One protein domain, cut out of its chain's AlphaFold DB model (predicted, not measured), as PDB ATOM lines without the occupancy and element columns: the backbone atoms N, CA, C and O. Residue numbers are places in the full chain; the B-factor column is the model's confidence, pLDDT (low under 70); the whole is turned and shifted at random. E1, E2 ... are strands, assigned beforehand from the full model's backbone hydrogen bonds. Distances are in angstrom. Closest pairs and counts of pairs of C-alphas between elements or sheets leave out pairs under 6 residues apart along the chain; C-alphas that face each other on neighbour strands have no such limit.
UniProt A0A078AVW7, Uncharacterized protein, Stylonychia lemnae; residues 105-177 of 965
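AT A GLANCE: This is residues 105 to 177 of the 965 residues of an uncharacterized protein of Stylonychia lemnae (UniProt A0A078AVW7). Three small two-stranded hairpins stand one after another in a row, E1 with E2, E3 with E4 in the middle, and E5 with E6, with the unnamed residues 169 to 177 as a tail beyond the last hairpin. They form three separate antiparallel sheets rather than one continuous sheet. The printed part has 73 residues with no named helix and six named strands, E1 to E6 in that order; its class is all strand, though strands hold 33 of the 73 residues, under half. It is compact, with a radius of gyration of the C-alphas of 12.7 A, and elongated in outline, spanning 40 by 21 by 13 A.

IN THESE COORDINATES: E1 is residues 106 to 110, beginning at C-alpha 106 at (-6.244, 0.764, 28.022). E2 is residues 114 to 118. E3, residues 128 to 132, and E4, residues 143 to 147, each measure 12.3 A from first to last C-alpha; C-alpha 128 is at (-5.588, -8.830, 26.951). E5 is residues 154 to 158. E6, residues 161 to 168, is the longest strand, measures 15.3 A, and ends at C-alpha 168 at (-4.938, -19.971, 31.288). It bends by 62 degrees at residue 164.

HOW THE PARTS SIT: E1 and E2 form a hairpin, antiparallel at 156 degrees, with N 107 and O 117 within hydrogen-bond range at 2.8 A. E2 and E4 have 8 pairs of C-alphas within 8 A, the closest being those of Gly 114 and Lys 143, 4.8 A apart. E2 and E3 have 6 such pairs, the closest being the C-alphas of Cys 118 and Asn 130, 5.9 A apart. E3 and E4 form a hairpin, antiparallel at 142 degrees, with N 144 and O 131 within hydrogen-bond range at 2.8 A. E3 and E5 have 7 pairs of C-alphas within 8 A, the closest being those of Trp 128 and Thr 156, 6.3 A apart. E4 and E5 are near each other, with 5 pairs within 10 A. E5 and E6 form a hairpin, antiparallel at 136 degrees, with N 158 and O 164 within hydrogen-bond range at 2.9 A. E1 and E2 are both apart from E5 and E6.

THE WHOLE: The two C-alphas farthest apart are those of Phe 138 and Ser 173, at 40.7 A. The printed part has no cut. The links E1 to E2 and E5 to E6 are tight, the other three are short, and there is no long link. The mean pLDDT of the printed part is 77.8, and it is under 70 at residues 120 to 126, 150 to 153 and 169 to 177.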
ATOM      1  N   PHE A 105      -9.697  -1.037  26.206       84.12
ATOM      2  CA  PHE A 105      -9.405  -1.386  27.612       84.12
ATOM      3  C   PHE A 105      -8.045  -0.893  28.153       84.12
ATOM      4  O   PHE A 105      -7.606  -1.333  29.216       84.12
ATOM      5  N   CYS A 106      -7.385   0.045  27.468       85.81
ATOM      6  CA  CYS A 106      -6.244   0.764  28.022       85.81
ATOM      7  C   CYS A 106      -6.695   1.821  29.050       85.81
ATOM      8  O   CYS A 106      -7.386   2.760  28.671       85.81
ATOM      9  N   LYS A 107      -6.304   1.705  30.330       82.19
ATOM     10  CA  LYS A 107      -6.682   2.674  31.384       82.19
ATOM     11  C   LYS A 107      -5.976   4.027  31.261       82.19
ATOM     12  O   LYS A 107      -6.592   5.055  31.508       82.19
ATOM     13  N   SER A 108      -4.681   4.001  30.950       83.62
ATOM     14  CA  SER A 108      -3.808   5.176  30.867       83.62
ATOM     15  C   SER A 108      -2.823   4.996  29.723       83.62
ATOM     16  O   SER A 108      -2.297   3.895  29.524       83.62
ATOM     17  N   CYS A 109      -2.583   6.067  28.969       85.81
ATOM     18  CA  CYS A 109      -1.689   6.057  27.826       85.81
ATOM     19  C   CYS A 109      -0.831   7.322  27.746       85.81
ATOM     20  O   CYS A 109      -1.315   8.430  27.965       85.81
ATOM     21  N   ASN A 110       0.433   7.158  27.345       88.44
ATOM     22  CA  ASN A 110       1.372   8.253  27.117       88.44
ATOM     23  C   ASN A 110       2.163   8.090  25.798       88.44
ATOM     24  O   ASN A 110       2.232   7.011  25.209       88.44
ATOM     25  N   LEU A 111       2.814   9.168  25.348       83.00
ATOM     26  CA  LEU A 111       3.572   9.224  24.086       83.00
ATOM     27  C   LEU A 111       4.879   8.415  24.044       83.00
ATOM     28  O   LEU A 111       5.438   8.240  22.964       83.00
ATOM     29  N   GLN A 112       5.400   7.949  25.177       83.38
ATOM     30  CA  GLN A 112       6.686   7.249  25.248       83.38
ATOM     31  C   GLN A 112       6.516   5.724  25.241       83.38
ATOM     32  O   GLN A 112       7.262   5.014  24.562       83.38
ATOM     33  N   TYR A 113       5.514   5.237  25.976       84.94
ATOM     34  CA  TYR A 113       5.266   3.821  26.241       84.94
ATOM     35  C   TYR A 113       3.952   3.307  25.640       84.94
ATOM     36  O   TYR A 113       3.723   2.100  25.641       84.94
ATOM     37  N   GLY A 114       3.094   4.184  25.110       89.50
ATOM     38  CA  GLY A 114       1.733   3.820  24.725       89.50
ATOM     39  C   GLY A 114       0.905   3.486  25.954       89.50
ATOM     40  O   GLY A 114       0.919   4.235  26.931       89.50
ATOM     41  N   CYS A 115       0.192   2.366  25.906       90.56
ATOM     42  CA  CYS A 115      -0.630   1.921  27.015       90.56
ATOM     43  C   CYS A 115       0.205   1.444  28.213       90.56
ATOM     44  O   CYS A 115       0.988   0.496  28.112       90.56
ATOM     45  N   GLU A 116      -0.026   2.058  29.370       85.75
ATOM     46  CA  GLU A 116       0.643   1.716  30.628       85.75
ATOM     47  C   GLU A 116      -0.012   0.496  31.281       85.75
ATOM     48  O   GLU A 116       0.657  -0.492  31.591       85.75
ATOM     49  N   THR A 117      -1.347   0.529  31.387       84.12
ATOM     50  CA  THR A 117      -2.154  -0.465  32.110       84.12
ATOM     51  C   THR A 117      -3.345  -0.923  31.268       84.12
ATOM     52  O   THR A 117      -4.282  -0.167  31.024       84.12
ATOM     53  N   CYS A 118      -3.317  -2.186  30.851       84.44
ATOM     54  CA  CYS A 118      -4.406  -2.877  30.156       84.44
ATOM     55  C   CYS A 118      -5.363  -3.507  31.184       84.44
ATOM     56  O   CYS A 118      -4.897  -4.091  32.163       84.44
ATOM     57  N   ALA A 119      -6.681  -3.405  30.983       79.12
ATOM     58  CA  ALA A 119      -7.705  -3.887  31.921       79.12
ATOM     59  C   ALA A 119      -8.478  -5.117  31.382       79.12
ATOM     60  O   ALA A 119      -9.665  -5.006  31.061       79.12
ATOM     61  N   PRO A 120      -7.859  -6.316  31.308       66.00
ATOM     62  CA  PRO A 120      -8.467  -7.503  30.687       66.00
ATOM     63  C   PRO A 120      -9.783  -7.945  31.347       66.00
ATOM     64  O   PRO A 120     -10.644  -8.517  30.691       66.00
ATOM     65  N   GLN A 121      -9.977  -7.630  32.630       63.75
ATOM     66  CA  GLN A 121     -11.175  -7.967  33.411       63.75
ATOM     67  C   GLN A 121     -12.476  -7.384  32.825       63.75
ATOM     68  O   GLN A 121     -13.549  -7.927  33.068       63.75
ATOM     69  N   GLN A 122     -12.396  -6.298  32.047       61.84
ATOM     70  CA  GLN A 122     -13.553  -5.668  31.397       61.84
ATOM     71  C   GLN A 122     -13.865  -6.246  30.003       61.84
ATOM     72  O   GLN A 122     -14.843  -5.839  29.377       61.84
ATOM     73  N   ALA A 123     -13.051  -7.184  29.504       60.47
ATOM     74  CA  ALA A 123     -13.070  -7.628  28.109       60.47
ATOM     75  C   ALA A 123     -13.660  -9.036  27.874       60.47
ATOM     76  O   ALA A 123     -13.691  -9.514  26.737       60.47
ATOM     77  N   GLY A 124     -14.158  -9.693  28.927       66.75
ATOM     78  CA  GLY A 124     -14.728 -11.043  28.870       66.75
ATOM     79  C   GLY A 124     -13.672 -12.154  28.910       66.75
ATOM     80  O   GLY A 124     -12.590 -11.981  29.460       66.75
ATOM     81  N   ASN A 125     -13.993 -13.322  28.345       64.56
ATOM     82  CA  ASN A 125     -13.187 -14.545  28.506       64.56
ATOM     83  C   ASN A 125     -11.841 -14.536  27.750       64.56
ATOM     84  O   ASN A 125     -10.992 -15.387  28.008       64.56
ATOM     85  N   ASN A 126     -11.637 -13.596  26.824       69.94
ATOM     86  CA  ASN A 126     -10.347 -13.407  26.166       69.94
ATOM     87  C   ASN A 126      -9.480 -12.479  27.024       69.94
ATOM     88  O   ASN A 126      -9.865 -11.335  27.257       69.94
ATOM     89  N   GLY A 127      -8.295 -12.933  27.425       79.62
ATOM     90  CA  GLY A 127      -7.272 -12.091  28.036       79.62
ATOM     91  C   GLY A 127      -6.718 -11.038  27.076       79.62
ATOM     92  O   GLY A 127      -6.738 -11.204  25.853       79.62
ATOM     93  N   TRP A 128      -6.215  -9.949  27.655       87.25
ATOM     94  CA  TRP A 128      -5.588  -8.830  26.951       87.25
ATOM     95  C   TRP A 128      -4.259  -8.489  27.617       87.25
ATOM     96  O   TRP A 128      -4.114  -8.606  28.836       87.25
ATOM     97  N   VAL A 129      -3.290  -8.050  26.818       88.75
ATOM     98  CA  VAL A 129      -1.948  -7.677  27.273       88.75
ATOM     99  C   VAL A 129      -1.501  -6.376  26.611       88.75
ATOM    100  O   VAL A 129      -1.906  -6.064  25.493       88.75
ATOM    101  N   ASN A 130      -0.629  -5.624  27.284       88.62
ATOM    102  CA  ASN A 130       0.115  -4.520  26.675       88.62
ATOM    103  C   ASN A 130       1.227  -5.074  25.774       88.62
ATOM    104  O   ASN A 130       2.398  -5.108  26.157       88.62
ATOM    105  N   ALA A 131       0.825  -5.550  24.593       89.38
ATOM    106  CA  ALA A 131       1.717  -6.039  23.551       89.38
ATOM    107  C   ALA A 131       2.450  -4.880  22.866       89.38
ATOM    108  O   ALA A 131       1.905  -3.780  22.785       89.38
ATOM    109  N   TYR A 132       3.657  -5.109  22.348       88.25
ATOM    110  CA  TYR A 132       4.361  -4.094  21.556       88.25
ATOM    111  C   TYR A 132       3.663  -3.854  20.210       88.25
ATOM    112  O   TYR A 132       3.434  -4.789  19.440       88.25
ATOM    113  N   ASP A 133       3.341  -2.595  19.911       87.56
ATOM    114  CA  ASP A 133       2.690  -2.204  18.663       87.56
ATOM    115  C   ASP A 133       3.730  -2.084  17.543       87.56
ATOM    116  O   ASP A 133       4.370  -1.050  17.358       87.56
ATOM    117  N   GLN A 134       3.874  -3.150  16.754       82.12
ATOM    118  CA  GLN A 134       4.782  -3.196  15.600       82.12
ATOM    119  C   GLN A 134       4.398  -2.214  14.469       82.12
ATOM    120  O   GLN A 134       5.112  -2.126  13.471       82.12
ATOM    121  N   THR A 135       3.287  -1.476  14.597       80.25
ATOM    122  CA  THR A 135       2.882  -0.398  13.679       80.25
ATOM    123  C   THR A 135       3.214   1.007  14.204       80.25
ATOM    124  O   THR A 135       3.013   1.994  13.491       80.25
ATOM    125  N   ALA A 136       3.759   1.127  15.422       78.06
ATOM    126  CA  ALA A 136       4.123   2.405  16.026       78.06
ATOM    127  C   ALA A 136       5.319   3.067  15.316       78.06
ATOM    128  O   ALA A 136       6.433   2.557  15.301       78.06
ATOM    129  N   ILE A 137       5.097   4.262  14.763       74.81
ATOM    130  CA  ILE A 137       6.079   4.966  13.912       74.81
ATOM    131  C   ILE A 137       7.197   5.658  14.728       74.81
ATOM    132  O   ILE A 137       8.215   6.060  14.168       74.81
ATOM    133  N   PHE A 138       7.009   5.842  16.039       73.44
ATOM    134  CA  PHE A 138       7.813   6.763  16.862       73.44
ATOM    135  C   PHE A 138       8.459   6.149  18.115       73.44
ATOM    136  O   PHE A 138       9.228   6.837  18.784       73.44
ATOM    137  N   SER A 139       8.172   4.888  18.447       78.19
ATOM    138  CA  SER A 139       8.815   4.178  19.559       78.19
ATOM    139  C   SER A 139       8.637   2.669  19.402       78.19
ATOM    140  O   SER A 139       7.529   2.162  19.556       78.19
ATOM    141  N   ASP A 140       9.739   1.946  19.193       80.12
ATOM    142  CA  ASP A 140       9.800   0.473  19.207       80.12
ATOM    143  C   ASP A 140       9.365  -0.125  20.566       80.12
ATOM    144  O   ASP A 140       9.174  -1.333  20.699       80.12
ATOM    145  N   GLN A 141       9.242   0.717  21.600       84.62
ATOM    146  CA  GLN A 141       8.801   0.355  22.948       84.62
ATOM    147  C   GLN A 141       7.314   0.654  23.197       84.62
ATOM    148  O   GLN A 141       6.829   0.375  24.297       84.62
ATOM    149  N   LEU A 142       6.596   1.224  22.221       87.62
ATOM    150  CA  LEU A 142       5.182   1.554  22.369       87.62
ATOM    151  C   LEU A 142       4.343   0.285  22.505       87.62
ATOM    152  O   LEU A 142       4.472  -0.654  21.720       87.62
ATOM    153  N   LYS A 143       3.451   0.281  23.492       90.06
ATOM    154  CA  LYS A 143       2.539  -0.824  23.766       90.06
ATOM    155  C   LYS A 143       1.099  -0.452  23.470       90.06
ATOM    156  O   LYS A 143       0.673   0.684  23.673       90.06
ATOM    157  N   LYS A 144       0.341  -1.450  23.039       90.94
ATOM    158  CA  LYS A 144      -1.083  -1.365  22.753       90.94
ATOM    159  C   LYS A 144      -1.809  -2.469  23.501       90.94
ATOM    160  O   LYS A 144      -1.447  -3.640  23.372       90.94
ATOM    161  N   CYS A 145      -2.833  -2.105  24.271       90.62
ATOM    162  CA  CYS A 145      -3.683  -3.080  24.951       90.62
ATOM    163  C   CYS A 145      -4.417  -3.897  23.874       90.62
ATOM    164  O   CYS A 145      -5.238  -3.366  23.123       90.62
ATOM    165  N   SER A 146      -4.023  -5.164  23.742       90.00
ATOM    166  CA  SER A 146      -4.337  -6.037  22.604       90.00
ATOM    167  C   SER A 146      -4.851  -7.394  23.094       90.00
ATOM    168  O   SER A 146      -4.360  -7.885  24.115       90.00
ATOM    169  N   PRO A 147      -5.808  -8.029  22.394       88.81
ATOM    170  CA  PRO A 147      -6.309  -9.344  22.773       88.81
ATOM    171  C   PRO A 147      -5.253 -10.426  22.527       88.81
ATOM    172  O   PRO A 147      -4.478 -10.353  21.572       88.81
ATOM    173  N   CYS A 148      -5.267 -11.473  23.347       87.44
ATOM    174  CA  CYS A 148      -4.521 -12.693  23.055       87.44
ATOM    175  C   CYS A 148      -5.127 -13.410  21.834       87.44
ATOM    176  O   CYS A 148      -6.344 -13.558  21.733       87.44
ATOM    177  N   GLU A 149      -4.281 -13.863  20.906       83.56
ATOM    178  CA  GLU A 149      -4.717 -14.427  19.613       83.56
ATOM    179  C   GLU A 149      -5.078 -15.918  19.679       83.56
ATOM    180  O   GLU A 149      -5.655 -16.471  18.743       83.56
ATOM    181  N   ASN A 150      -4.722 -16.591  20.774       67.00
ATOM    182  CA  ASN A 150      -5.049 -17.996  20.993       67.00
ATOM    183  C   ASN A 150      -6.475 -18.184  21.555       67.00
ATOM    184  O   ASN A 150      -7.121 -17.263  22.058       67.00
ATOM    185  N   ASN A 151      -7.005 -19.400  21.419       60.53
ATOM    186  CA  ASN A 151      -8.435 -19.663  21.574       60.53
ATOM    187  C   ASN A 151      -8.962 -19.476  23.015       60.53
ATOM    188  O   ASN A 151      -8.845 -20.372  23.845       60.53
ATOM    189  N   LYS A 152      -9.666 -18.357  23.241       60.06
ATOM    190  CA  LYS A 152     -10.788 -18.140  24.190       60.06
ATOM    191  C   LYS A 152     -10.603 -18.366  25.703       60.06
ATOM    192  O   LYS A 152     -11.539 -18.060  26.437       60.06
ATOM    193  N   TYR A 153      -9.469 -18.882  26.180       68.94
ATOM    194  CA  TYR A 153      -9.298 -19.268  27.597       68.94
ATOM    195  C   TYR A 153      -7.978 -18.813  28.239       68.94
ATOM    196  O   TYR A 153      -7.696 -19.158  29.391       68.94
ATOM    197  N   CYS A 154      -7.176 -18.036  27.511       76.19
ATOM    198  CA  CYS A 154      -5.952 -17.429  28.017       76.19
ATOM    199  C   CYS A 154      -6.262 -16.116  28.744       76.19
ATOM    200  O   CYS A 154      -6.873 -15.231  28.154       76.19
ATOM    201  N   LEU A 155      -5.828 -15.981  30.000       74.62
ATOM    202  CA  LEU A 155      -5.950 -14.763  30.810       74.62
ATOM    203  C   LEU A 155      -4.830 -13.758  30.517       74.62
ATOM    204  O   LEU A 155      -5.086 -12.557  30.474       74.62
ATOM    205  N   THR A 156      -3.599 -14.237  30.307       78.38
ATOM    206  CA  THR A 156      -2.447 -13.407  29.917       78.38
ATOM    207  C   THR A 156      -1.563 -14.136  28.906       78.38
ATOM    208  O   THR A 156      -1.232 -15.312  29.073       78.38
ATOM    209  N   CYS A 157      -1.172 -13.431  27.846       85.19
ATOM    210  CA  CYS A 157      -0.241 -13.878  26.809       85.19
ATOM    211  C   CYS A 157       1.065 -13.070  26.857       85.19
ATOM    212  O   CYS A 157       1.179 -12.104  27.612       85.19
ATOM    213  N   ASP A 158       2.067 -13.481  26.080       87.12
ATOM    214  CA  ASP A 158       3.370 -12.817  26.045       87.12
ATOM    215  C   ASP A 158       3.266 -11.418  25.385       87.12
ATOM    216  O   ASP A 158       2.796 -11.321  24.248       87.12
ATOM    217  N   PRO A 159       3.729 -10.326  26.031       86.50
ATOM    218  CA  PRO A 159       3.768  -8.983  25.433       86.50
ATOM    219  C   PRO A 159       4.542  -8.876  24.106       86.50
ATOM    220  O   PRO A 159       4.373  -7.909  23.364       86.50
ATOM    221  N   ASN A 160       5.416  -9.840  23.812       87.62
ATOM    222  CA  ASN A 160       6.197  -9.917  22.577       87.62
ATOM    223  C   ASN A 160       5.549 -10.847  21.530       87.62
ATOM    224  O   ASN A 160       5.978 -10.854  20.377       87.62
ATOM    225  N   ASN A 161       4.561 -11.657  21.928       87.94
ATOM    226  CA  ASN A 161       3.908 -12.669  21.100       87.94
ATOM    227  C   ASN A 161       2.498 -12.984  21.645       87.94
ATOM    228  O   ASN A 161       2.309 -13.908  22.443       87.94
ATOM    229  N   THR A 162       1.494 -12.234  21.189       88.38
ATOM    230  CA  THR A 162       0.078 -12.352  21.595       88.38
ATOM    231  C   THR A 162      -0.532 -13.732  21.333       88.38
ATOM    232  O   THR A 162      -1.523 -14.097  21.974       88.38
ATOM    233  N   SER A 163       0.050 -14.536  20.439       85.31
ATOM    234  CA  SER A 163      -0.369 -15.915  20.182       85.31
ATOM    235  C   SER A 163       0.134 -16.909  21.247       85.31
ATOM    236  O   SER A 163      -0.446 -17.986  21.392       85.31
ATOM    237  N   GLN A 164       1.151 -16.570  22.051       85.38
ATOM    238  CA  GLN A 164       1.694 -17.424  23.116       85.38
ATOM    239  C   GLN A 164       1.023 -17.138  24.468       85.38
ATOM    240  O   GLN A 164       1.196 -16.066  25.040       85.38
ATOM    241  N   CYS A 165       0.287 -18.109  25.018       82.44
ATOM    242  CA  CYS A 165      -0.313 -17.969  26.348       82.44
ATOM    243  C   CYS A 165       0.716 -18.172  27.473       82.44
ATOM    244  O   CYS A 165       1.536 -19.087  27.402       82.44
ATOM    245  N   LEU A 166       0.629 -17.353  28.526       81.56
ATOM    246  CA  LEU A 166       1.407 -17.473  29.764       81.56
ATOM    247  C   LEU A 166       0.555 -17.987  30.937       81.56
ATOM    248  O   LEU A 166       1.065 -18.718  31.783       81.56
ATOM    249  N   GLN A 167      -0.738 -17.649  30.979       77.31
ATOM    250  CA  GLN A 167      -1.666 -18.089  32.025       77.31
ATOM    251  C   GLN A 167      -3.056 -18.377  31.446       77.31
ATOM    252  O   GLN A 167      -3.695 -17.480  30.900       77.31
ATOM    253  N   CYS A 168      -3.551 -19.607  31.603       73.38
ATOM    254  CA  CYS A 168      -4.938 -19.971  31.288       73.38
ATOM    255  C   CYS A 168      -5.872 -19.791  32.498       73.38
ATOM    256  O   CYS A 168      -5.425 -19.672  33.641       73.38
ATOM    257  N   THR A 169      -7.180 -19.770  32.239       67.44
ATOM    258  CA  THR A 169      -8.224 -19.810  33.279       67.44
ATOM    259  C   THR A 169      -8.076 -21.064  34.163       67.44
ATOM    260  O   THR A 169      -7.962 -22.170  33.632       67.44
ATOM    261  N   PRO A 170      -8.082 -20.940  35.508       60.16
ATOM    262  CA  PRO A 170      -7.767 -22.055  36.415       60.16
ATOM    263  C   PRO A 170      -8.813 -23.183  36.415       60.16
ATOM    264  O   PRO A 170      -8.554 -24.262  36.941       60.16
ATOM    265  N   GLU A 171      -9.979 -22.949  35.816       55.00
ATOM    266  CA  GLU A 171     -11.077 -23.911  35.691       55.00
ATOM    267  C   GLU A 171     -10.807 -24.996  34.626       55.00
ATOM    268  O   GLU A 171     -11.443 -26.050  34.657       55.00
ATOM    269  N   PHE A 172      -9.840 -24.790  33.713       52.25
ATOM    270  CA  PHE A 172      -9.605 -25.677  32.563       52.25
ATOM    271  C   PHE A 172      -8.123 -26.041  32.338       52.25
ATOM    272  O   PHE A 172      -7.459 -25.473  31.477       52.25
ATOM    273  N   SER A 173      -7.668 -27.102  33.020       49.00
ATOM    274  CA  SER A 173      -6.407 -27.847  32.788       49.00
ATOM    275  C   SER A 173      -5.074 -27.087  33.005       49.00
ATOM    276  O   SER A 173      -4.882 -25.987  32.499       49.00
ATOM    277  N   PRO A 174      -4.060 -27.694  33.663       56.50
ATOM    278  CA  PRO A 174      -2.739 -27.074  33.840       56.50
ATOM    279  C   PRO A 174      -1.896 -26.971  32.551       56.50
ATOM    280  O   PRO A 174      -0.766 -26.487  32.603       56.50
ATOM    281  N   THR A 175      -2.404 -27.421  31.398       57.16
ATOM    282  CA  THR A 175      -1.769 -27.220  30.087       57.16
ATOM    283  C   THR A 175      -2.721 -26.493  29.139       57.16
ATOM    284  O   THR A 175      -3.808 -26.992  28.848       57.16
ATOM    285  N   CYS A 176      -2.280 -25.347  28.603       58.09
ATOM    286  CA  CYS A 176      -2.986 -24.537  27.598       58.09
ATOM    287  C   CYS A 176      -3.003 -25.208  26.203       58.09
ATOM    288  O   CYS A 176      -2.586 -24.628  25.202       58.09
ATOM    289  N   THR A 177      -3.426 -26.469  26.144       54.75
ATOM    290  CA  THR A 177      -3.437 -27.334  24.960       54.75
ATOM    291  C   THR A 177      -4.865 -27.627  24.519       54.75
ATOM    292  O   THR A 177      -5.729 -27.888  25.351       54.75
TER     293      THR A 177